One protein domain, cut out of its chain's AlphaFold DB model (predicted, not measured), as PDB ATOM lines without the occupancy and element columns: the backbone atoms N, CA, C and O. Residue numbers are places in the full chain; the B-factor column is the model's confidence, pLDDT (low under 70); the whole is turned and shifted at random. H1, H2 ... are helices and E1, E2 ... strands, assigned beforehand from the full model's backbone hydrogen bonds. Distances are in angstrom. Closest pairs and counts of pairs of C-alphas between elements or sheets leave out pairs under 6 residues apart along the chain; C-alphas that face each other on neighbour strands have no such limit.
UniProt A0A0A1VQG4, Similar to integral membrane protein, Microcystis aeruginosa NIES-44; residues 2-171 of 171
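Overview. This is residues 2 to 171 of the 171 residues of the protein "Similar to integral membrane protein" of Microcystis aeruginosa NIES-44 (UniProt A0A0A1VQG4). Two long helices, H2 and H3, make a narrow V whose close ends are joined through the small strand hairpin E1-E2, while H1 and H4 pack at its wide end, with H5 on H4. H6 leaves this body as a long arm, and its residues 153 to 170, with residue 171, stick out. The printed part has 170 residues, in order H1 H2 E1 E2 H3 H4 H5 H6, with an antiparallel sheet E1 - E2. It is mostly helix and loose, with a radius of gyration of the C-alphas of 19.6 A and spans of 61 by 53 by 26 A.

Along the chain. H1, residues 2 to 11, begins at C-alpha 2 (0.915, -54.449, -43.497). H2 is residues 28 to 47, 28.0 A; E1 52 to 54; E2 57 to 59; H3 64 to 88, 36.5 A; H4 97 to 113, 24.0 A; H5 122 to 130. H6, residues 137 to 170, 48.4 A, ends at C-alpha 170 (22.691, -16.652, -54.162), with a kink of 25 degrees near residue 154.

Arrangement. The hub H4 touches H1 at the closest C-alphas, Ser 8 and Gly 102, 4.8 A. It touches H5 at Ala 107 and Phe 123, 4.9 A, and, with residues 97 to 104 alone, H3 at Ala 82 and Phe 101, 6.1 A. H1 and H2, a helical hairpin, touch at Gly 6 and Gly 31, 3.6 A. H2 and H3 are close but not clearly touching, at a shallow tilt of 28 degrees, opposite ways. H6 touches H3 with residues 143 to 147 alone, closest at Leu 88 and Ser 143, 5.4 A. In hairpin E1-E2, N 52 and O 59 are within hydrogen-bond range, 3.1 A. Every O i to N i+4 pair is within range in H1 to H5, and 28 of 30 in H6.

Size, cuts and confidence. The C-alphas of Pro 23 and Lys 171 are farthest apart, 65.2 A. The printed part has no cut; the link H1 to H2 is long. Residues 2 to 62 and 171 have pLDDT under 70.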
ATOM      1  N   LEU A   2       1.698 -53.224 -43.716       47.06
ATOM      2  CA  LEU A   2       0.915 -54.449 -43.497       47.06
ATOM      3  C   LEU A   2       1.555 -55.354 -42.425       47.06
ATOM      4  O   LEU A   2       1.021 -55.443 -41.329       47.06
ATOM      5  N   GLY A   3       2.759 -55.896 -42.628       45.19
ATOM      6  CA  GLY A   3       3.387 -56.821 -41.654       45.19
ATOM      7  C   GLY A   3       3.611 -56.257 -40.242       45.19
ATOM      8  O   GLY A   3       3.697 -57.011 -39.280       45.19
ATOM      9  N   ILE A   4       3.636 -54.932 -40.109       54.22
ATOM     10  CA  ILE A   4       3.825 -54.195 -38.853       54.22
ATOM     11  C   ILE A   4       2.544 -54.209 -38.012       54.22
ATOM     12  O   ILE A   4       2.571 -54.531 -36.821       54.22
ATOM     13  N   GLY A   5       1.409 -53.917 -38.655       52.78
ATOM     14  CA  GLY A   5       0.085 -54.111 -38.060       52.78
ATOM     15  C   GLY A   5      -0.162 -55.592 -37.792       52.78
ATOM     16  O   GLY A   5      -0.680 -55.949 -36.741       52.78
ATOM     17  N   GLY A   6       0.332 -56.442 -38.699       51.88
ATOM     18  CA  GLY A   6       0.402 -57.894 -38.589       51.88
ATOM     19  C   GLY A   6       0.856 -58.399 -37.224       51.88
ATOM     20  O   GLY A   6       0.106 -59.058 -36.504       51.88
ATOM     21  N   LEU A   7       2.092 -58.045 -36.871       51.31
ATOM     22  CA  LEU A   7       2.757 -58.473 -35.642       51.31
ATOM     23  C   LEU A   7       2.150 -57.827 -34.385       51.31
ATOM     24  O   LEU A   7       1.986 -58.493 -33.366       51.31
ATOM     25  N   SER A   8       1.775 -56.547 -34.468       52.81
ATOM     26  CA  SER A   8       1.235 -55.796 -33.323       52.81
ATOM     27  C   SER A   8      -0.137 -56.316 -32.882       52.81
ATOM     28  O   SER A   8      -0.373 -56.484 -31.689       52.81
ATOM     29  N   PHE A   9      -1.017 -56.667 -33.828       54.03
ATOM     30  CA  PHE A   9      -2.319 -57.272 -33.508       54.03
ATOM     31  C   PHE A   9      -2.227 -58.713 -32.996       54.03
ATOM     32  O   PHE A   9      -3.165 -59.197 -32.362       54.03
ATOM     33  N   LEU A  10      -1.127 -59.410 -33.292       54.28
ATOM     34  CA  LEU A  10      -0.894 -60.784 -32.848       54.28
ATOM     35  C   LEU A  10      -0.395 -60.834 -31.398       54.28
ATOM     36  O   LEU A  10      -0.732 -61.772 -30.677       54.28
ATOM     37  N   LEU A  11       0.365 -59.816 -30.979       50.97
ATOM     38  CA  LEU A  11       1.004 -59.742 -29.665       50.97
ATOM     39  C   LEU A  11       0.156 -59.040 -28.592       50.97
ATOM     40  O   LEU A  11       0.250 -59.430 -27.433       50.97
ATOM     41  N   ASP A  12      -0.688 -58.065 -28.945       50.97
ATOM     42  CA  ASP A  12      -1.573 -57.393 -27.978       50.97
ATOM     43  C   ASP A  12      -3.006 -57.278 -28.542       50.97
ATOM     44  O   ASP A  12      -3.349 -56.306 -29.225       50.97
ATOM     45  N   PRO A  13      -3.866 -58.295 -28.333       49.38
ATOM     46  CA  PRO A  13      -5.243 -58.290 -28.808       49.38
ATOM     47  C   PRO A  13      -6.123 -57.383 -27.932       49.38
ATOM     48  O   PRO A  13      -7.065 -57.842 -27.288       49.38
ATOM     49  N   GLN A  14      -5.828 -56.083 -27.884       50.69
ATOM     50  CA  GLN A  14      -6.711 -55.121 -27.228       50.69
ATOM     51  C   GLN A  14      -7.911 -54.775 -28.112       50.69
ATOM     52  O   GLN A  14      -7.872 -54.833 -29.341       50.69
ATOM     53  N   ARG A  15      -9.029 -54.517 -27.426       47.12
ATOM     54  CA  ARG A  15     -10.427 -54.643 -27.862       47.12
ATOM     55  C   ARG A  15     -10.857 -53.685 -28.992       47.12
ATOM     56  O   ARG A  15     -11.731 -52.854 -28.808       47.12
ATOM     57  N   ILE A  16     -10.342 -53.859 -30.203       49.84
ATOM     58  CA  ILE A  16     -10.937 -53.295 -31.431       49.84
ATOM     59  C   ILE A  16     -12.296 -53.948 -31.840       49.84
ATOM     60  O   ILE A  16     -13.080 -53.268 -32.507       49.84
ATOM     61  N   PRO A  17     -12.678 -55.197 -31.453       43.50
ATOM     62  CA  PRO A  17     -13.863 -55.860 -32.030       43.50
ATOM     63  C   PRO A  17     -15.229 -55.239 -31.708       43.50
ATOM     64  O   PRO A  17     -16.178 -55.453 -32.459       43.50
ATOM     65  N   GLN A  18     -15.377 -54.503 -30.603       46.06
ATOM     66  CA  GLN A  18     -16.716 -54.117 -30.129       46.06
ATOM     67  C   GLN A  18     -17.359 -52.985 -30.937       46.06
ATOM     68  O   GLN A  18     -18.571 -52.799 -30.864       46.06
ATOM     69  N   LEU A  19     -16.583 -52.255 -31.742       44.44
ATOM     70  CA  LEU A  19     -17.082 -51.051 -32.397       44.44
ATOM     71  C   LEU A  19     -17.527 -51.242 -33.849       44.44
ATOM     72  O   LEU A  19     -18.311 -50.443 -34.356       44.44
ATOM     73  N   LEU A  20     -17.026 -52.282 -34.521       44.16
ATOM     74  CA  LEU A  20     -17.203 -52.446 -35.964       44.16
ATOM     75  C   LEU A  20     -18.246 -53.508 -36.356       44.16
ATOM     76  O   LEU A  20     -18.416 -53.754 -37.545       44.16
ATOM     77  N   LYS A  21     -18.924 -54.157 -35.388       44.97
ATOM     78  CA  LYS A  21     -19.813 -55.319 -35.635       44.97
ATOM     79  C   LYS A  21     -19.195 -56.329 -36.622       44.97
ATOM     80  O   LYS A  21     -19.887 -56.915 -37.449       44.97
ATOM     81  N   LEU A  22     -17.877 -56.519 -36.561       42.97
ATOM     82  CA  LEU A  22     -17.219 -57.549 -37.352       42.97
ATOM     83  C   LEU A  22     -17.522 -58.911 -36.709       42.97
ATOM     84  O   LEU A  22     -17.455 -59.016 -35.484       42.97
ATOM     85  N   PRO A  23     -17.796 -59.969 -37.491       44.56
ATOM     86  CA  PRO A  23     -18.118 -61.306 -36.978       44.56
ATOM     87  C   PRO A  23     -16.922 -62.025 -36.318       44.56
ATOM     88  O   PRO A  23     -16.984 -63.221 -36.050       44.56
ATOM     89  N   PHE A  24     -15.823 -61.316 -36.045       43.19
ATOM     90  CA  PHE A  24     -14.585 -61.878 -35.521       43.19
ATOM     91  C   PHE A  24     -14.284 -61.308 -34.132       43.19
ATOM     92  O   PHE A  24     -14.000 -60.126 -33.968       43.19
ATOM     93  N   LEU A  25     -14.299 -62.189 -33.129       47.25
ATOM     94  CA  LEU A  25     -14.044 -61.917 -31.705       47.25
ATOM     95  C   LEU A  25     -12.607 -61.453 -31.374       47.25
ATOM     96  O   LEU A  25     -12.264 -61.303 -30.202       47.25
ATOM     97  N   SER A  26     -11.732 -61.240 -32.361       49.53
ATOM     98  CA  SER A  26     -10.322 -60.922 -32.118       49.53
ATOM     99  C   SER A  26      -9.699 -60.137 -33.275       49.53
ATOM    100  O   SER A  26     -10.057 -60.334 -34.431       49.53
ATOM    101  N   THR A  27      -8.732 -59.271 -32.967       50.25
ATOM    102  CA  THR A  27      -7.871 -58.517 -33.905       50.25
ATOM    103  C   THR A  27      -6.836 -59.390 -34.623       50.25
ATOM    104  O   THR A  27      -6.252 -58.982 -35.627       50.25
ATOM    105  N   LYS A  28      -6.654 -60.627 -34.147       49.19
ATOM    106  CA  LYS A  28      -5.751 -61.654 -34.687       49.19
ATOM    107  C   LYS A  28      -5.911 -61.945 -36.194       49.19
ATOM    108  O   LYS A  28      -4.893 -61.937 -36.878       49.19
ATOM    109  N   PRO A  29      -7.116 -62.164 -36.762       54.56
ATOM    110  CA  PRO A  29      -7.295 -62.387 -38.202       54.56
ATOM    111  C   PRO A  29      -6.792 -61.233 -39.079       54.56
ATOM    112  O   PRO A  29      -6.216 -61.486 -40.133       54.56
ATOM    113  N   LEU A  30      -6.924 -59.979 -38.635       53.88
ATOM    114  CA  LEU A  30      -6.395 -58.831 -39.377       53.88
ATOM    115  C   LEU A  30      -4.859 -58.834 -39.374       53.88
ATOM    116  O   LEU A  30      -4.231 -58.576 -40.400       53.88
ATOM    117  N   GLY A  31      -4.265 -59.224 -38.241       51.97
ATOM    118  CA  GLY A  31      -2.827 -59.433 -38.121       51.97
ATOM    119  C   GLY A  31      -2.297 -60.547 -39.044       51.97
ATOM    120  O   GLY A  31      -1.274 -60.393 -39.713       51.97
ATOM    121  N   VAL A  32      -3.041 -61.651 -39.153       55.31
ATOM    122  CA  VAL A  32      -2.711 -62.791 -40.025       55.31
ATOM    123  C   VAL A  32      -2.807 -62.427 -41.509       55.31
ATOM    124  O   VAL A  32      -1.909 -62.780 -42.269       55.31
ATOM    125  N   ILE A  33      -3.832 -61.677 -41.929       58.03
ATOM    126  CA  ILE A  33      -3.979 -61.197 -43.319       58.03
ATOM    127  C   ILE A  33      -2.798 -60.300 -43.712       58.03
ATOM    128  O   ILE A  33      -2.222 -60.427 -44.792       58.03
ATOM    129  N   PHE A  34      -2.401 -59.411 -42.809       58.16
ATOM    130  CA  PHE A  34      -1.276 -58.508 -42.993       58.16
ATOM    131  C   PHE A  34       0.086 -59.208 -43.035       58.16
ATOM    132  O   PHE A  34       0.942 -58.814 -43.834       58.16
ATOM    133  N   LEU A  35       0.280 -60.254 -42.229       56.38
ATOM    134  CA  LEU A  35       1.450 -61.126 -42.328       56.38
ATOM    135  C   LEU A  35       1.441 -61.901 -43.648       56.38
ATOM    136  O   LEU A  35       2.438 -61.860 -44.354       56.38
ATOM    137  N   LEU A  36       0.312 -62.498 -44.040       58.91
ATOM    138  CA  LEU A  36       0.160 -63.207 -45.318       58.91
ATOM    139  C   LEU A  36       0.501 -62.334 -46.529       58.91
ATOM    140  O   LEU A  36       1.165 -62.809 -47.446       58.91
ATOM    141  N   LEU A  37       0.105 -61.059 -46.529       57.72
ATOM    142  CA  LEU A  37       0.439 -60.124 -47.608       57.72
ATOM    143  C   LEU A  37       1.944 -59.830 -47.686       57.72
ATOM    144  O   LEU A  37       2.495 -59.746 -48.782       57.72
ATOM    145  N   VAL A  38       2.630 -59.714 -46.544       59.91
ATOM    146  CA  VAL A  38       4.090 -59.527 -46.518       59.91
ATOM    147  C   VAL A  38       4.820 -60.799 -46.933       59.91
ATOM    148  O   VAL A  38       5.733 -60.731 -47.755       59.91
ATOM    149  N   THR A  39       4.399 -61.961 -46.437       59.22
ATOM    150  CA  THR A  39       4.984 -63.248 -46.833       59.22
ATOM    151  C   THR A  39       4.749 -63.523 -48.320       59.22
ATOM    152  O   THR A  39       5.661 -63.973 -49.008       59.22
ATOM    153  N   GLY A  40       3.568 -63.180 -48.847       61.53
ATOM    154  CA  GLY A  40       3.234 -63.271 -50.269       61.53
ATOM    155  C   GLY A  40       4.084 -62.344 -51.141       61.53
ATOM    156  O   GLY A  40       4.580 -62.771 -52.183       61.53
ATOM    157  N   TYR A  41       4.336 -61.109 -50.692       61.22
ATOM    158  CA  TYR A  41       5.258 -60.191 -51.367       61.22
ATOM    159  C   TYR A  41       6.686 -60.750 -51.411       61.22
ATOM    160  O   TYR A  41       7.308 -60.755 -52.473       61.22
ATOM    161  N   PHE A  42       7.196 -61.291 -50.301       57.28
ATOM    162  CA  PHE A  42       8.509 -61.945 -50.279       57.28
ATOM    163  C   PHE A  42       8.570 -63.164 -51.200       57.28
ATOM    164  O   PHE A  42       9.537 -63.301 -51.948       57.28
ATOM    165  N   LEU A  43       7.530 -64.004 -51.215       60.56
ATOM    166  CA  LEU A  43       7.449 -65.135 -52.138       60.56
ATOM    167  C   LEU A  43       7.502 -64.670 -53.595       60.56
ATOM    168  O   LEU A  43       8.270 -65.223 -54.377       60.56
ATOM    169  N   LEU A  44       6.749 -63.632 -53.960       59.03
ATOM    170  CA  LEU A  44       6.770 -63.072 -55.312       59.03
ATOM    171  C   LEU A  44       8.128 -62.458 -55.660       59.03
ATOM    172  O   LEU A  44       8.622 -62.682 -56.757       59.03
ATOM    173  N   THR A  45       8.775 -61.765 -54.723       58.16
ATOM    174  CA  THR A  45      10.096 -61.146 -54.941       58.16
ATOM    175  C   THR A  45      11.204 -62.199 -55.098       58.16
ATOM    176  O   THR A  45      12.147 -62.013 -55.865       58.16
ATOM    177  N   ILE A  46      11.090 -63.331 -54.395       58.59
ATOM    178  CA  ILE A  46      12.029 -64.460 -54.501       58.59
ATOM    179  C   ILE A  46      11.768 -65.274 -55.779       58.59
ATOM    180  O   ILE A  46      12.725 -65.703 -56.428       58.59
ATOM    181  N   THR A  47      10.497 -65.455 -56.157       59.72
ATOM    182  CA  THR A  47      10.075 -66.274 -57.310       59.72
ATOM    183  C   THR A  47      10.225 -65.523 -58.641       59.72
ATOM    184  O   THR A  47      10.627 -66.113 -59.642       59.72
ATOM    185  N   TYR A  48       9.982 -64.208 -58.665       55.00
ATOM    186  CA  TYR A  48      10.055 -63.361 -59.858       55.00
ATOM    187  C   TYR A  48      11.250 -62.400 -59.789       55.00
ATOM    188  O   TYR A  48      11.130 -61.231 -59.444       55.00
ATOM    189  N   LYS A  49      12.427 -62.900 -60.191       53.00
ATOM    190  CA  LYS A  49      13.668 -62.109 -60.344       53.00
ATOM    191  C   LYS A  49      13.793 -61.377 -61.694       53.00
ATOM    192  O   LYS A  49      14.836 -60.790 -61.973       53.00
ATOM    193  N   LYS A  50      12.780 -61.452 -62.566       53.94
ATOM    194  CA  LYS A  50      12.769 -60.837 -63.911       53.94
ATOM    195  C   LYS A  50      11.716 -59.733 -63.997       53.94
ATOM    196  O   LYS A  50      10.709 -59.800 -63.300       53.94
ATOM    197  N   SER A  51      11.955 -58.741 -64.863       53.81
ATOM    198  CA  SER A  51      11.039 -57.618 -65.107       53.81
ATOM    199  C   SER A  51       9.628 -58.125 -65.405       53.81
ATOM    200  O   SER A  51       9.439 -58.885 -66.362       53.81
ATOM    201  N   ILE A  52       8.646 -57.700 -64.616       60.09
ATOM    202  CA  ILE A  52       7.244 -58.002 -64.892       60.09
ATOM    203  C   ILE A  52       6.760 -56.944 -65.882       60.09
ATOM    204  O   ILE A  52       6.774 -55.747 -65.593       60.09
ATOM    205  N   ARG A  53       6.366 -57.384 -67.079       51.81
ATOM    206  CA  ARG A  53       5.699 -56.522 -68.058       51.81
ATOM    207  C   ARG A  53       4.243 -56.359 -67.650       51.81
ATOM    208  O   ARG A  53       3.475 -57.312 -67.753       51.81
ATOM    209  N   ILE A  54       3.871 -55.161 -67.206       60.78
ATOM    210  CA  ILE A  54       2.469 -54.773 -67.026       60.78
ATOM    211  C   ILE A  54       2.135 -53.795 -68.154       60.78
ATOM    212  O   ILE A  54       2.525 -52.629 -68.134       60.78
ATOM    213  N   GLY A  55       1.445 -54.284 -69.186       68.94
ATOM    214  CA  GLY A  55       1.121 -53.485 -70.370       68.94
ATOM    215  C   GLY A  55       2.365 -53.108 -71.187       68.94
ATOM    216  O   GLY A  55       3.093 -53.988 -71.642       68.94
ATOM    217  N   LYS A  56       2.591 -51.804 -71.403       68.50
ATOM    218  CA  LYS A  56       3.765 -51.265 -72.122       68.50
ATOM    219  C   LYS A  56       4.955 -50.950 -71.207       68.50
ATOM    220  O   LYS A  56       6.049 -50.715 -71.709       68.50
ATOM    221  N   GLU A  57       4.750 -50.977 -69.892       59.03
ATOM    222  CA  GLU A  57       5.758 -50.596 -68.906       59.03
ATOM    223  C   GLU A  57       6.499 -51.836 -68.381       59.03
ATOM    224  O   GLU A  57       5.891 -52.840 -67.988       59.03
ATOM    225  N   ASN A  58       7.834 -51.776 -68.372       66.06
ATOM    226  CA  ASN A  58       8.663 -52.792 -67.725       66.06
ATOM    227  C   ASN A  58       8.852 -52.394 -66.258       66.06
ATOM    228  O   ASN A  58       9.625 -51.485 -65.956       66.06
ATOM    229  N   ILE A  59       8.181 -53.089 -65.341       65.06
ATOM    230  CA  ILE A  59       8.379 -52.871 -63.909       65.06
ATOM    231  C   ILE A  59       9.563 -53.729 -63.464       65.06
ATOM    232  O   ILE A  59       9.509 -54.964 -63.470       65.06
ATOM    233  N   TYR A  60      10.657 -53.067 -63.093       67.44
ATOM    234  CA  TYR A  60      11.811 -53.713 -62.480       67.44
ATOM    235  C   TYR A  60      11.521 -53.935 -61.001       67.44
ATOM    236  O   TYR A  60      11.335 -52.979 -60.248       67.44
ATOM    237  N   LEU A  61      11.474 -55.197 -60.577       64.88
ATOM    238  CA  LEU A  61      11.367 -55.494 -59.157       64.88
ATOM    239  C   LEU A  61      12.714 -55.179 -58.486       64.88
ATOM    240  O   LEU A  61      13.757 -55.574 -59.019       64.88
ATOM    241  N   PRO A  62      12.713 -54.473 -57.340       67.12
ATOM    242  CA  PRO A  62      13.928 -54.240 -56.575       67.12
ATOM    243  C   PRO A  62      14.583 -55.573 -56.190       67.12
ATOM    244  O   PRO A  62      13.911 -56.582 -55.970       67.12
ATOM    245  N   SER A  63      15.916 -55.585 -56.123       75.00
ATOM    246  CA  SER A  63      16.662 -56.767 -55.688       75.00
ATOM    247  C   SER A  63      16.253 -57.166 -54.265       75.00
ATOM    248  O   SER A  63      15.889 -56.311 -53.461       75.00
ATOM    249  N   CYS A  64      16.341 -58.456 -53.921       72.50
ATOM    250  CA  CYS A  64      15.929 -58.957 -52.599       72.50
ATOM    251  C   CYS A  64      16.568 -58.166 -51.436       72.50
ATOM    252  O   CYS A  64      15.888 -57.806 -50.477       72.50
ATOM    253  N   ASN A  65      17.853 -57.812 -51.568       75.50
ATOM    254  CA  ASN A  65      18.578 -57.011 -50.579       75.50
ATOM    255  C   ASN A  65      18.005 -55.592 -50.450       75.50
ATOM    256  O   ASN A  65      17.870 -55.084 -49.339       75.50
ATOM    257  N   LEU A  66      17.642 -54.961 -51.572       78.94
ATOM    258  CA  LEU A  66      17.035 -53.632 -51.579       78.94
ATOM    259  C   LEU A  66      15.620 -53.668 -50.988       78.94
ATOM    260  O   LEU A  66      15.281 -52.816 -50.173       78.94
ATOM    261  N   SER A  67      14.817 -54.679 -51.328       75.88
ATOM    262  CA  SER A  67      13.484 -54.877 -50.746       75.88
ATOM    263  C   SER A  67      13.548 -55.073 -49.230       75.88
ATOM    264  O   SER A  67      12.780 -54.449 -48.502       75.88
ATOM    265  N   LEU A  68      14.494 -55.883 -48.738       76.31
ATOM    266  CA  LEU A  68      14.730 -56.061 -47.302       76.31
ATOM    267  C   LEU A  68      15.130 -54.749 -46.623       76.31
ATOM    268  O   LEU A  68      14.555 -54.401 -45.592       76.31
ATOM    269  N   ALA A  69      16.071 -54.006 -47.211       82.69
ATOM    270  CA  ALA A  69      16.510 -52.720 -46.677       82.69
ATOM    271  C   ALA A  69      15.354 -51.709 -46.598       82.69
ATOM    272  O   ALA A  69      15.176 -51.064 -45.567       82.69
ATOM    273  N   LEU A  70      14.524 -51.616 -47.640       81.00
ATOM    274  CA  LEU A  70      13.362 -50.724 -47.671       81.00
ATOM    275  C   LEU A  70      12.303 -51.113 -46.637       81.00
ATOM    276  O   LEU A  70      11.732 -50.239 -45.982       81.00
ATOM    277  N   ILE A  71      12.053 -52.409 -46.455       78.56
ATOM    278  CA  ILE A  71      11.111 -52.898 -45.442       78.56
ATOM    279  C   ILE A  71      11.613 -52.557 -44.041       78.56
ATOM    280  O   ILE A  71      10.836 -52.032 -43.245       78.56
ATOM    281  N   LEU A  72      12.891 -52.806 -43.748       79.75
ATOM    282  CA  LEU A  72      13.490 -52.476 -42.454       79.75
ATOM    283  C   LEU A  72      13.491 -50.968 -42.197       79.75
ATOM    284  O   LEU A  72      13.106 -50.537 -41.114       79.75
ATOM    285  N   LEU A  73      13.851 -50.162 -43.195       85.75
ATOM    286  CA  LEU A  73      13.843 -48.707 -43.080       85.75
ATOM    287  C   LEU A  73      12.431 -48.181 -42.800       85.75
ATOM    288  O   LEU A  73      12.234 -47.406 -41.870       85.75
ATOM    289  N   THR A  74      11.437 -48.672 -43.545       81.44
ATOM    290  CA  THR A  74      10.024 -48.318 -43.332       81.44
ATOM    291  C   THR A  74       9.537 -48.783 -41.961       81.44
ATOM    292  O   THR A  74       8.731 -48.115 -41.323       81.44
ATOM    293  N   PHE A  75      10.006 -49.939 -41.492       79.50
ATOM    294  CA  PHE A  75       9.663 -50.458 -40.173       79.50
ATOM    295  C   PHE A  75      10.171 -49.550 -39.057       79.50
ATOM    296  O   PHE A  75       9.414 -49.195 -38.154       79.50
ATOM    297  N   ILE A  76      11.439 -49.151 -39.147       84.94
ATOM    298  CA  ILE A  76      12.075 -48.245 -38.193       84.94
ATOM    299  C   ILE A  76      11.373 -46.887 -38.212       84.94
ATOM    300  O   ILE A  76      11.008 -46.391 -37.150       84.94
ATOM    301  N   ASP A  77      11.120 -46.330 -39.395       88.31
ATOM    302  CA  ASP A  77      10.393 -45.068 -39.562       88.31
ATOM    303  C   ASP A  77       9.023 -45.100 -38.866       88.31
ATOM    304  O   ASP A  77       8.694 -44.229 -38.062       88.31
ATOM    305  N   TRP A  78       8.266 -46.180 -39.066       87.94
ATOM    306  CA  TRP A  78       6.958 -46.366 -38.441       87.94
ATOM    307  C   TRP A  78       7.027 -46.469 -36.917       87.94
ATOM    308  O   TRP A  78       6.183 -45.894 -36.226       87.94
ATOM    309  N   ILE A  79       8.020 -47.182 -36.384       86.06
ATOM    310  CA  ILE A  79       8.246 -47.272 -34.936       86.06
ATOM    311  C   ILE A  79       8.605 -45.908 -34.361       86.06
ATOM    312  O   ILE A  79       8.087 -45.549 -33.304       86.06
ATOM    313  N   LEU A  80       9.484 -45.158 -35.025       91.31
ATOM    314  CA  LEU A  80       9.889 -43.828 -34.580       91.31
ATOM    315  C   LEU A  80       8.695 -42.870 -34.584       91.31
ATOM    316  O   LEU A  80       8.442 -42.228 -33.567       91.31
ATOM    317  N   ALA A  81       7.905 -42.861 -35.660       91.38
ATOM    318  CA  ALA A  81       6.674 -42.078 -35.761       91.38
ATOM    319  C   ALA A  81       5.682 -42.389 -34.641       91.38
ATOM    320  O   ALA A  81       5.231 -41.488 -33.929       91.38
ATOM    321  N   ALA A  82       5.413 -43.670 -34.403       90.50
ATOM    322  CA  ALA A  82       4.549 -44.072 -33.305       90.50
ATOM    323  C   ALA A  82       5.138 -43.709 -31.935       90.50
ATOM    324  O   ALA A  82       4.403 -43.267 -31.058       90.50
ATOM    325  N   ARG A  83       6.453 -43.859 -31.732       92.44
ATOM    326  CA  ARG A  83       7.108 -43.489 -30.469       92.44
ATOM    327  C   ARG A  83       6.969 -42.011 -30.160       92.44
ATOM    328  O   ARG A  83       6.704 -41.686 -29.009       92.44
ATOM    329  N   VAL A  84       7.123 -41.133 -31.147       94.12
ATOM    330  CA  VAL A  84       6.961 -39.693 -30.914       94.12
ATOM    331  C   VAL A  84       5.548 -39.388 -30.430       94.12
ATOM    332  O   VAL A  84       5.404 -38.701 -29.426       94.12
ATOM    333  N   LEU A  85       4.510 -39.943 -31.065       93.94
ATOM    334  CA  LEU A  85       3.144 -39.752 -30.571       93.94
ATOM    335  C   LEU A  85       2.946 -40.380 -29.186       93.94
ATOM    336  O   LEU A  85       2.355 -39.742 -28.327       93.94
ATOM    337  N   TYR A  86       3.470 -41.586 -28.945       91.25
ATOM    338  CA  TYR A  86       3.358 -42.271 -27.653       91.25
ATOM    339  C   TYR A  86       3.961 -41.458 -26.500       91.25
ATOM    340  O   TYR A  86       3.385 -41.413 -25.419       91.25
ATOM    341  N   LEU A  87       5.085 -40.776 -26.738       93.00
ATOM    342  CA  LEU A  87       5.720 -39.890 -25.758       93.00
ATOM    343  C   LEU A  87       4.922 -38.606 -25.492       93.00
ATOM    344  O   LEU A  87       5.114 -37.983 -24.453       93.00
ATOM    345  N   LEU A  88       4.057 -38.202 -26.423       93.00
ATOM    346  CA  LEU A  88       3.198 -37.023 -26.291       93.00
ATOM    347  C   LEU A  88       1.852 -37.337 -25.636       93.00
ATOM    348  O   LEU A  88       1.116 -36.405 -25.325       93.00
ATOM    349  N   LEU A  89       1.511 -38.618 -25.463       92.19
ATOM    350  CA  LEU A  89       0.257 -39.021 -24.835       92.19
ATOM    351  C   LEU A  89       0.187 -38.527 -23.383       92.19
ATOM    352  O   LEU A  89       1.216 -38.416 -22.710       92.19
ATOM    353  N   PRO A  90      -1.026 -38.261 -22.867       87.75
ATOM    354  CA  PRO A  90      -1.184 -37.862 -21.478       87.75
ATOM    355  C   PRO A  90      -0.709 -38.986 -20.553       87.75
ATOM    356  O   PRO A  90      -0.871 -40.165 -20.864       87.75
ATOM    357  N   GLY A  91      -0.188 -38.637 -19.374       83.25
ATOM    358  CA  GLY A  91       0.279 -39.624 -18.388       83.25
ATOM    359  C   GLY A  91      -0.809 -40.595 -17.905       83.25
ATOM    360  O   GLY A  91      -0.497 -41.653 -17.365       83.25
ATOM    361  N   SER A  92      -2.085 -40.268 -18.138       79.25
ATOM    362  CA  SER A  92      -3.230 -41.156 -17.921       79.25
ATOM    363  C   SER A  92      -3.285 -42.334 -18.905       79.25
ATOM    364  O   SER A  92      -3.972 -43.315 -18.631       79.25
ATOM    365  N   TYR A  93      -2.559 -42.283 -20.028       81.94
ATOM    366  CA  TYR A  93      -2.535 -43.312 -21.067       81.94
ATOM    367  C   TYR A  93      -1.659 -44.512 -20.656       81.94
ATOM    368  O   TYR A  93      -0.517 -44.663 -21.083       81.94
ATOM    369  N   ASN A  94      -2.201 -45.400 -19.819       79.44
ATOM    370  CA  ASN A  94      -1.488 -46.563 -19.275       79.44
ATOM    371  C   ASN A  94      -1.555 -47.808 -20.191       79.44
ATOM    372  O   ASN A  94      -1.838 -48.922 -19.747       79.44
ATOM    373  N   THR A  95      -1.359 -47.630 -21.498       78.38
ATOM    374  CA  THR A  95      -1.308 -48.744 -22.461       78.38
ATOM    375  C   THR A  95       0.137 -49.071 -22.811       78.38
ATOM    376  O   THR A  95       0.971 -48.175 -22.943       78.38
ATOM    377  N   SER A  96       0.432 -50.357 -23.017       84.38
ATOM    378  CA  SER A  96       1.725 -50.798 -23.540       84.38
ATOM    379  C   SER A  96       2.042 -50.090 -24.870       84.38
ATOM    380  O   SER A  96       1.147 -49.832 -25.682       84.38
ATOM    381  N   PHE A  97       3.323 -49.799 -25.131       83.25
ATOM    382  CA  PHE A  97       3.736 -49.242 -26.427       83.25
ATOM    383  C   PHE A  97       3.277 -50.127 -27.594       83.25
ATOM    384  O   PHE A  97       2.890 -49.620 -28.641       83.25
ATOM    385  N   LEU A  98       3.280 -51.449 -27.408       76.94
ATOM    386  CA  LEU A  98       2.913 -52.406 -28.447       76.94
ATOM    387  C   LEU A  98       1.417 -52.348 -28.796       76.94
ATOM    388  O   LEU A  98       1.066 -52.327 -29.977       76.94
ATOM    389  N   GLY A  99       0.548 -52.249 -27.788       75.12
ATOM    390  CA  GLY A  99      -0.890 -52.061 -27.981       75.12
ATOM    391  C   GLY A  99      -1.202 -50.722 -28.650       75.12
ATOM    392  O   GLY A  99      -1.964 -50.668 -29.619       75.12
ATOM    393  N   PHE A 100      -0.535 -49.649 -28.213       84.31
ATOM    394  CA  PHE A 100      -0.631 -48.348 -28.874       84.31
ATOM    395  C   PHE A 100      -0.152 -48.401 -30.332       84.31
ATOM    396  O   PHE A 100      -0.805 -47.859 -31.219       84.31
ATOM    397  N   PHE A 101       0.961 -49.082 -30.601       82.31
ATOM    398  CA  PHE A 101       1.524 -49.200 -31.942       82.31
ATOM    399  C   PHE A 101       0.575 -49.918 -32.906       82.31
ATOM    400  O   PHE A 101       0.402 -49.476 -34.041       82.31
ATOM    401  N   GLY A 102      -0.111 -50.970 -32.447       77.69
ATOM    402  CA  GLY A 102      -1.161 -51.631 -33.224       77.69
ATOM    403  C   GLY A 102      -2.308 -50.684 -33.588       77.69
ATOM    404  O   GLY A 102      -2.707 -50.615 -34.753       77.69
ATOM    405  N   LEU A 103      -2.790 -49.899 -32.618       80.62
ATOM    406  CA  LEU A 103      -3.816 -48.877 -32.850       80.62
ATOM    407  C   LEU A 103      -3.333 -47.784 -33.818       80.62
ATOM    408  O   LEU A 103      -4.061 -47.400 -34.734       80.62
ATOM    409  N   TYR A 104      -2.092 -47.327 -33.665       86.06
ATOM    410  CA  TYR A 104      -1.467 -46.353 -34.555       86.06
ATOM    411  C   TYR A 104      -1.423 -46.845 -36.001       86.06
ATOM    412  O   TYR A 104      -1.864 -46.142 -36.912       86.06
ATOM    413  N   VAL A 105      -0.963 -48.079 -36.216       83.25
ATOM    414  CA  VAL A 105      -0.911 -48.680 -37.551       83.25
ATOM    415  C   VAL A 105      -2.305 -48.827 -38.149       83.25
ATOM    416  O   VAL A 105      -2.488 -48.554 -39.338       83.25
ATOM    417  N   PHE A 106      -3.290 -49.223 -37.340       79.38
ATOM    418  CA  PHE A 106      -4.685 -49.308 -37.760       79.38
ATOM    419  C   PHE A 106      -5.203 -47.964 -38.277       79.38
ATOM    420  O   PHE A 106      -5.671 -47.870 -39.413       79.38
ATOM    421  N   ALA A 107      -5.073 -46.924 -37.450       84.75
ATOM    422  CA  ALA A 107      -5.558 -45.585 -37.744       84.75
ATOM    423  C   ALA A 107      -4.865 -44.996 -38.981       84.75
ATOM    424  O   ALA A 107      -5.534 -44.450 -39.857       84.75
ATOM    425  N   MET A 108      -3.545 -45.173 -39.103       85.19
ATOM    426  CA  MET A 108      -2.785 -44.732 -40.276       85.19
ATOM    427  C   MET A 108      -3.205 -45.473 -41.545       85.19
ATOM    428  O   MET A 108      -3.394 -44.851 -42.585       85.19
ATOM    429  N   THR A 109      -3.411 -46.791 -41.471       81.38
ATOM    430  CA  THR A 109      -3.849 -47.585 -42.631       81.38
ATOM    431  C   THR A 109      -5.234 -47.148 -43.101       81.38
ATOM    432  O   THR A 109      -5.443 -46.940 -44.293       81.38
ATOM    433  N   ALA A 110      -6.171 -46.948 -42.174       79.56
ATOM    434  CA  ALA A 110      -7.500 -46.445 -42.498       79.56
ATOM    435  C   ALA A 110      -7.461 -45.020 -43.080       79.56
ATOM    436  O   ALA A 110      -8.200 -44.726 -44.018       79.56
ATOM    437  N   GLY A 111      -6.568 -44.160 -42.580       84.19
ATOM    438  CA  GLY A 111      -6.335 -42.823 -43.130       84.19
ATOM    439  C   GLY A 111      -5.753 -42.830 -44.546       84.19
ATOM    440  O   GLY A 111      -6.087 -41.963 -45.344       84.19
ATOM    441  N   VAL A 112      -4.921 -43.816 -44.889       82.44
ATOM    442  CA  VAL A 112      -4.422 -43.998 -46.263       82.44
ATOM    443  C   VAL A 112      -5.530 -44.529 -47.176       82.44
ATOM    444  O   VAL A 112      -5.714 -44.026 -48.282       82.44
ATOM    445  N   LEU A 113      -6.305 -45.515 -46.712       81.38
ATOM    446  CA  LEU A 113      -7.400 -46.113 -47.484       81.38
ATOM    447  C   LEU A 113      -8.533 -45.126 -47.786       81.38
ATOM    448  O   LEU A 113      -9.197 -45.252 -48.813       81.38
ATOM    449  N   SER A 114      -8.748 -44.134 -46.923       82.75
ATOM    450  CA  SER A 114      -9.759 -43.101 -47.148       82.75
ATOM    451  C   SER A 114      -9.393 -42.117 -48.264       82.75
ATOM    452  O   SER A 114     -10.243 -41.321 -48.650       82.75
ATOM    453  N   ASN A 115      -8.159 -42.159 -48.790       83.00
ATOM    454  CA  ASN A 115      -7.630 -41.208 -49.777       83.00
ATOM    455  C   ASN A 115      -7.749 -39.735 -49.340       83.00
ATOM    456  O   ASN A 115      -7.685 -38.824 -50.168       83.00
ATOM    457  N   VAL A 116      -7.903 -39.477 -48.037       84.12
ATOM    458  CA  VAL A 116      -7.938 -38.116 -47.507       84.12
ATOM    459  C   VAL A 116      -6.510 -37.567 -47.493       84.12
ATOM    460  O   VAL A 116      -5.622 -38.199 -46.909       84.12
ATOM    461  N   PRO A 117      -6.252 -36.388 -48.088       76.00
ATOM    462  CA  PRO A 117      -4.920 -35.797 -48.095       76.00
ATOM    463  C   PRO A 117      -4.397 -35.621 -46.662       76.00
ATOM    464  O   PRO A 117      -5.042 -35.021 -45.802       76.00
ATOM    465  N   GLY A 118      -3.230 -36.208 -46.386       71.69
ATOM    466  CA  GLY A 118      -2.585 -36.171 -45.068       71.69
ATOM    467  C   GLY A 118      -3.298 -36.958 -43.956       71.69
ATOM    468  O   GLY A 118      -2.932 -36.797 -42.783       71.69
ATOM    469  N   GLY A 119      -4.316 -37.764 -44.297       74.25
ATOM    470  CA  GLY A 119      -5.101 -38.568 -43.354       74.25
ATOM    471  C   GLY A 119      -5.799 -37.743 -42.270       74.25
ATOM    472  O   GLY A 119      -6.076 -38.261 -41.188       74.25
ATOM    473  N   ILE A 120      -6.005 -36.444 -42.522       80.31
ATOM    474  CA  ILE A 120      -6.539 -35.487 -41.548       80.31
ATOM    475  C   ILE A 120      -7.984 -35.860 -41.217       80.31
ATOM    476  O   ILE A 120      -8.810 -36.066 -42.103       80.31
ATOM    477  N   GLY A 121      -8.292 -35.979 -39.930       84.75
ATOM    478  CA  GLY A 121      -9.624 -36.302 -39.431       84.75
ATOM    479  C   GLY A 121      -9.863 -37.801 -39.287       84.75
ATOM    480  O   GLY A 121     -10.382 -38.216 -38.258       84.75
ATOM    481  N   VAL A 122      -9.452 -38.637 -40.250       88.56
ATOM    482  CA  VAL A 122      -9.651 -40.102 -40.157       88.56
ATOM    483  C   VAL A 122      -8.751 -40.718 -39.091       88.56
ATOM    484  O   VAL A 122      -9.220 -41.508 -38.270       88.56
ATOM    485  N   PHE A 123      -7.475 -40.329 -39.066       89.19
ATOM    486  CA  PHE A 123      -6.532 -40.790 -38.049       89.19
ATOM    487  C   PHE A 123      -6.980 -40.368 -36.642       89.19
ATOM    488  O   PHE A 123      -7.093 -41.208 -35.747       89.19
ATOM    489  N   GLU A 124      -7.316 -39.087 -36.470       92.25
ATOM    490  CA  GLU A 124      -7.800 -38.523 -35.206       92.25
ATOM    491  C   GLU A 124      -9.087 -39.195 -34.747       92.25
ATOM    492  O   GLU A 124      -9.212 -39.557 -33.580       92.25
ATOM    493  N   PHE A 125     -10.039 -39.387 -35.659       89.75
ATOM    494  CA  PHE A 125     -11.321 -40.002 -35.346       89.75
ATOM    495  C   PHE A 125     -11.140 -41.418 -34.809       89.75
ATOM    496  O   PHE A 125     -11.719 -41.761 -33.781       89.75
ATOM    497  N   ILE A 126     -10.312 -42.234 -35.464       86.88
ATOM    498  CA  ILE A 126     -10.065 -43.614 -35.037       86.88
ATOM    499  C   ILE A 126      -9.342 -43.639 -33.690       86.88
ATOM    500  O   ILE A 126      -9.749 -44.393 -32.805       86.88
ATOM    501  N   MET A 127      -8.328 -42.788 -33.507       88.88
ATOM    502  CA  MET A 127      -7.606 -42.662 -32.239       88.88
ATOM    503  C   MET A 127      -8.529 -42.252 -31.096       88.88
ATOM    504  O   MET A 127      -8.557 -42.912 -30.061       88.88
ATOM    505  N   LEU A 128      -9.338 -41.208 -31.290       90.38
ATOM    506  CA  LEU A 128     -10.316 -40.770 -30.300       90.38
ATOM    507  C   LEU A 128     -11.333 -41.868 -30.027       90.38
ATOM    508  O   LEU A 128     -11.688 -42.094 -28.877       90.38
ATOM    509  N   ARG A 129     -11.813 -42.566 -31.052       86.81
ATOM    510  CA  ARG A 129     -12.885 -43.540 -30.879       86.81
ATOM    511  C   ARG A 129     -12.432 -44.827 -30.191       86.81
ATOM    512  O   ARG A 129     -13.233 -45.415 -29.471       86.81
ATOM    513  N   LEU A 130     -11.189 -45.248 -30.413       82.38
ATOM    514  CA  LEU A 130     -10.609 -46.477 -29.860       82.38
ATOM    515  C   LEU A 130      -9.713 -46.235 -28.639       82.38
ATOM    516  O   LEU A 130      -9.087 -47.173 -28.147       82.38
ATOM    517  N   ARG A 131      -9.644 -44.997 -28.140       85.06
ATOM    518  CA  ARG A 131      -8.926 -44.687 -26.904       85.06
ATOM    519  C   ARG A 131      -9.538 -45.430 -25.706       85.06
ATOM    520  O   ARG A 131     -10.744 -45.690 -25.700       85.06
ATOM    521  N   PRO A 132      -8.756 -45.690 -24.651       80.69
ATOM    522  CA  PRO A 132      -9.303 -46.173 -23.390       80.69
ATOM    523  C   PRO A 132     -10.297 -45.174 -22.772       80.69
ATOM    524  O   PRO A 132     -10.068 -43.967 -22.815       80.69
ATOM    525  N   GLU A 133     -11.379 -45.662 -22.157       80.44
ATOM    526  CA  GLU A 133     -12.467 -44.811 -21.631       80.44
ATOM    527  C   GLU A 133     -12.012 -43.785 -20.581       80.44
ATOM    528  O   GLU A 133     -12.609 -42.719 -20.461       80.44
ATOM    529  N   TYR A 134     -10.928 -44.080 -19.859       82.50
ATOM    530  CA  TYR A 134     -10.346 -43.204 -18.841       82.50
ATOM    531  C   TYR A 134      -9.531 -42.027 -19.409       82.50
ATOM    532  O   TYR A 134      -9.096 -41.170 -18.645       82.50
ATOM    533  N   VAL A 135      -9.299 -41.969 -20.725       85.81
ATOM    534  CA  VAL A 135      -8.550 -40.884 -21.376       85.81
ATOM    535  C   VAL A 135      -9.524 -39.827 -21.888       85.81
ATOM    536  O   VAL A 135     -10.459 -40.131 -22.642       85.81
ATOM    537  N   SER A 136      -9.299 -38.561 -21.534       90.31
ATOM    538  CA  SER A 136     -10.131 -37.465 -22.030       90.31
ATOM    539  C   SER A 136      -9.950 -37.265 -23.538       90.31
ATOM    540  O   SER A 136      -8.840 -37.319 -24.071       90.31
ATOM    541  N   ASN A 137     -11.053 -36.965 -24.233       88.94
ATOM    542  CA  ASN A 137     -11.020 -36.545 -25.638       88.94
ATOM    543  C   ASN A 137     -10.072 -35.359 -25.848       88.94
ATOM    544  O   ASN A 137      -9.315 -35.342 -26.812       88.94
ATOM    545  N   ALA A 138     -10.134 -34.371 -24.952       90.31
ATOM    546  CA  ALA A 138      -9.378 -33.132 -25.084       90.31
ATOM    547  C   ALA A 138      -7.867 -33.376 -24.956       90.31
ATOM    548  O   ALA A 138      -7.090 -32.847 -25.746       90.31
ATOM    549  N   GLU A 139      -7.458 -34.226 -24.012       90.94
ATOM    550  CA  GLU A 139      -6.049 -34.567 -23.783       90.94
ATOM    551  C   GLU A 139      -5.452 -35.333 -24.968       90.94
ATOM    552  O   GLU A 139      -4.368 -35.000 -25.461       90.94
ATOM    553  N   LEU A 140      -6.182 -36.331 -25.477       92.25
ATOM    554  CA  LEU A 140      -5.732 -37.095 -26.635       92.25
ATOM    555  C   LEU A 140      -5.680 -36.220 -27.890       92.25
ATOM    556  O   LEU A 140      -4.698 -36.271 -28.627       92.25
ATOM    557  N   LEU A 141      -6.689 -35.372 -28.118       93.62
ATOM    558  CA  LEU A 141      -6.686 -34.436 -29.243       93.62
ATOM    559  C   LEU A 141      -5.490 -33.473 -29.170       93.62
ATOM    560  O   LEU A 141      -4.824 -33.261 -30.180       93.62
ATOM    561  N   GLY A 142      -5.177 -32.944 -27.984       93.50
ATOM    562  CA  GLY A 142      -4.001 -32.096 -27.771       93.50
ATOM    563  C   GLY A 142      -2.696 -32.803 -28.148       93.50
ATOM    564  O   GLY A 142      -1.868 -32.236 -28.861       93.50
ATOM    565  N   SER A 143      -2.563 -34.075 -27.763       94.25
ATOM    566  CA  SER A 143      -1.409 -34.920 -28.110       94.25
ATOM    567  C   SER A 143      -1.285 -35.127 -29.626       94.25
ATOM    568  O   SER A 143      -0.198 -35.022 -30.192       94.25
ATOM    569  N   LEU A 144      -2.410 -35.369 -30.308       93.31
ATOM    570  CA  LEU A 144      -2.467 -35.556 -31.763       93.31
ATOM    571  C   LEU A 144      -2.107 -34.271 -32.526       93.31
ATOM    572  O   LEU A 144      -1.391 -34.320 -33.528       93.31
ATOM    573  N   ILE A 145      -2.558 -33.113 -32.040       94.00
ATOM    574  CA  ILE A 145      -2.207 -31.808 -32.615       94.00
ATOM    575  C   ILE A 145      -0.711 -31.530 -32.429       94.00
ATOM    576  O   ILE A 145      -0.037 -31.164 -33.394       94.00
ATOM    577  N   ALA A 146      -0.172 -31.753 -31.225       94.50
ATOM    578  CA  ALA A 146       1.256 -31.600 -30.948       94.50
ATOM    579  C   ALA A 146       2.106 -32.512 -31.844       94.50
ATOM    580  O   ALA A 146       3.100 -32.075 -32.427       94.50
ATOM    581  N   TYR A 147       1.667 -33.757 -32.035       93.75
ATOM    582  CA  TYR A 147       2.304 -34.697 -32.948       93.75
ATOM    583  C   TYR A 147       2.359 -34.170 -34.386       93.75
ATOM    584  O   TYR A 147       3.423 -34.200 -35.006       93.75
ATOM    585  N   ARG A 148       1.262 -33.609 -34.911       91.56
ATOM    586  CA  ARG A 148       1.257 -32.994 -36.251       91.56
ATOM    587  C   ARG A 148       2.131 -31.749 -36.335       91.56
ATOM    588  O   ARG A 148       2.761 -31.532 -37.367       91.56
ATOM    589  N   ALA A 149       2.214 -30.948 -35.278       92.50
ATOM    590  CA  ALA A 149       3.142 -29.821 -35.244       92.50
ATOM    591  C   ALA A 149       4.598 -30.298 -35.398       92.50
ATOM    592  O   ALA A 149       5.356 -29.742 -36.191       92.50
ATOM    593  N   ILE A 150       4.963 -31.385 -34.716       92.62
ATOM    594  CA  ILE A 150       6.310 -31.961 -34.787       92.62
ATOM    595  C   ILE A 150       6.569 -32.641 -36.135       92.62
ATOM    596  O   ILE A 150       7.652 -32.487 -36.687       92.62
ATOM    597  N   TYR A 151       5.605 -33.375 -36.688       88.56
ATOM    598  CA  TYR A 151       5.828 -34.126 -37.926       88.56
ATOM    599  C   TYR A 151       5.652 -33.300 -39.194       88.56
ATOM    600  O   TYR A 151       6.281 -33.607 -40.202       88.56
ATOM    601  N   TYR A 152       4.768 -32.300 -39.196       87.94
ATOM    602  CA  TYR A 152       4.406 -31.576 -40.418       87.94
ATOM    603  C   TYR A 152       4.929 -30.143 -40.390       87.94
ATOM    604  O   TYR A 152       5.573 -29.711 -41.344       87.94
ATOM    605  N   LEU A 153       4.695 -29.403 -39.300       90.81
ATOM    606  CA  LEU A 153       5.075 -27.988 -39.236       90.81
ATOM    607  C   LEU A 153       6.583 -27.819 -39.033       90.81
ATOM    608  O   LEU A 153       7.189 -26.981 -39.695       90.81
ATOM    609  N   LEU A 154       7.205 -28.609 -38.159       92.31
ATOM    610  CA  LEU A 154       8.636 -28.477 -37.879       92.31
ATOM    611  C   LEU A 154       9.504 -28.763 -39.121       92.31
ATOM    612  O   LEU A 154      10.323 -27.905 -39.452       92.31
ATOM    613  N   PRO A 155       9.309 -29.860 -39.883       91.94
ATOM    614  CA  PRO A 155      10.056 -30.075 -41.121       91.94
ATOM    615  C   PRO A 155       9.787 -28.999 -42.172       91.94
ATOM    616  O   PRO A 155      10.711 -28.598 -42.877       91.94
ATOM    617  N   LEU A 156       8.552 -28.489 -42.245       93.62
ATOM    618  CA  LEU A 156       8.203 -27.389 -43.142       93.62
ATOM    619  C   LEU A 156       8.986 -26.115 -42.799       93.62
ATOM    620  O   LEU A 156       9.560 -25.496 -43.691       93.62
ATOM    621  N   ILE A 157       9.058 -25.748 -41.517       95.69
ATOM    622  CA  ILE A 157       9.815 -24.580 -41.047       95.69
ATOM    623  C   ILE A 157      11.307 -24.760 -41.337       95.69
ATOM    624  O   ILE A 157      11.937 -23.847 -41.865       95.69
ATOM    625  N   VAL A 158      11.870 -25.937 -41.045       95.75
ATOM    626  CA  VAL A 158      13.288 -26.231 -41.309       95.75
ATOM    627  C   VAL A 158      13.600 -26.116 -42.801       95.75
ATOM    628  O   VAL A 158      14.560 -25.440 -43.174       95.75
ATOM    629  N   ALA A 159      12.773 -26.718 -43.660       95.06
ATOM    630  CA  ALA A 159      12.933 -26.633 -45.108       95.06
ATOM    631  C   ALA A 159      12.818 -25.185 -45.609       95.06
ATOM    632  O   ALA A 159      13.613 -24.755 -46.444       95.06
ATOM    633  N   PHE A 160      11.870 -24.417 -45.071       96.06
ATOM    634  CA  PHE A 160      11.657 -23.023 -45.448       96.06
ATOM    635  C   PHE A 160      12.829 -22.121 -45.044       96.06
ATOM    636  O   PHE A 160      13.326 -21.350 -45.863       96.06
ATOM    637  N   VAL A 161      13.329 -22.253 -43.812       96.50
ATOM    638  CA  VAL A 161      14.509 -21.513 -43.330       96.50
ATOM    639  C   VAL A 161      15.744 -21.866 -44.157       96.50
ATOM    640  O   VAL A 161      16.501 -20.971 -44.538       96.50
ATOM    641  N   TRP A 162      15.932 -23.147 -44.484       96.31
ATOM    642  CA  TRP A 162      17.035 -23.582 -45.341       96.31
ATOM    643  C   TRP A 162      16.942 -22.955 -46.733       96.31
ATOM    644  O   TRP A 162      17.936 -22.438 -47.244       96.31
ATOM    645  N   LEU A 163      15.751 -22.966 -47.337       96.31
ATOM    646  CA  LEU A 163      15.513 -22.391 -48.658       96.31
ATOM    647  C   LEU A 163      15.776 -20.881 -48.674       96.31
ATOM    648  O   LEU A 163      16.481 -20.395 -49.554       96.31
ATOM    649  N   LEU A 164      15.273 -20.146 -47.679       95.38
ATOM    650  CA  LEU A 164      15.535 -18.712 -47.549       95.38
ATOM    651  C   LEU A 164      17.027 -18.421 -47.366       95.38
ATOM    652  O   LEU A 164      17.556 -17.510 -47.999       95.38
ATOM    653  N   GLY A 165      17.715 -19.209 -46.536       95.81
ATOM    654  CA  GLY A 165      19.158 -19.086 -46.339       95.81
ATOM    655  C   GLY A 165      19.960 -19.390 -47.606       95.81
ATOM    656  O   GLY A 165      20.988 -18.761 -47.843       95.81
ATOM    657  N   TYR A 166      19.490 -20.323 -48.433       95.62
ATOM    658  CA  TYR A 166      20.086 -20.619 -49.732       95.62
ATOM    659  C   TYR A 166      19.894 -19.461 -50.721       95.62
ATOM    660  O   TYR A 166      20.863 -19.017 -51.334       95.62
ATOM    661  N   GLU A 167      18.677 -18.923 -50.830       94.50
ATOM    662  CA  GLU A 167      18.364 -17.827 -51.755       94.50
ATOM    663  C   GLU A 167      19.092 -16.529 -51.369       94.50
ATOM    664  O   GLU A 167      19.628 -15.828 -52.226       94.50
ATOM    665  N   ALA A 168      19.199 -16.249 -50.067       93.06
ATOM    666  CA  ALA A 168      19.929 -15.096 -49.541       93.06
ATOM    667  C   ALA A 168      21.447 -15.158 -49.790       93.06
ATOM    668  O   ALA A 168      22.092 -14.118 -49.769       93.06
ATOM    669  N   ARG A 169      22.019 -16.351 -50.012       91.19
ATOM    670  CA  ARG A 169      23.437 -16.530 -50.388       91.19
ATOM    671  C   ARG A 169      23.676 -16.480 -51.896       91.19
ATOM    672  O   ARG A 169      24.828 -16.432 -52.318       91.19
ATOM    673  N   ARG A 170      22.616 -16.615 -52.696       86.19
ATOM    674  CA  ARG A 170      22.691 -16.652 -54.162       86.19
ATOM    675  C   ARG A 170      22.505 -15.267 -54.791       86.19
ATOM    676  O   ARG A 170      22.899 -15.082 -55.940       86.19
ATOM    677  N   LYS A 171      21.910 -14.331 -54.048       54.41
ATOM    678  CA  LYS A 171      21.979 -12.887 -54.300       54.41
ATOM    679  C   LYS A 171      23.256 -12.302 -53.715       54.41
ATOM    680  O   LYS A 171      23.760 -11.346 -54.340       54.41
TER     681      LYS A 171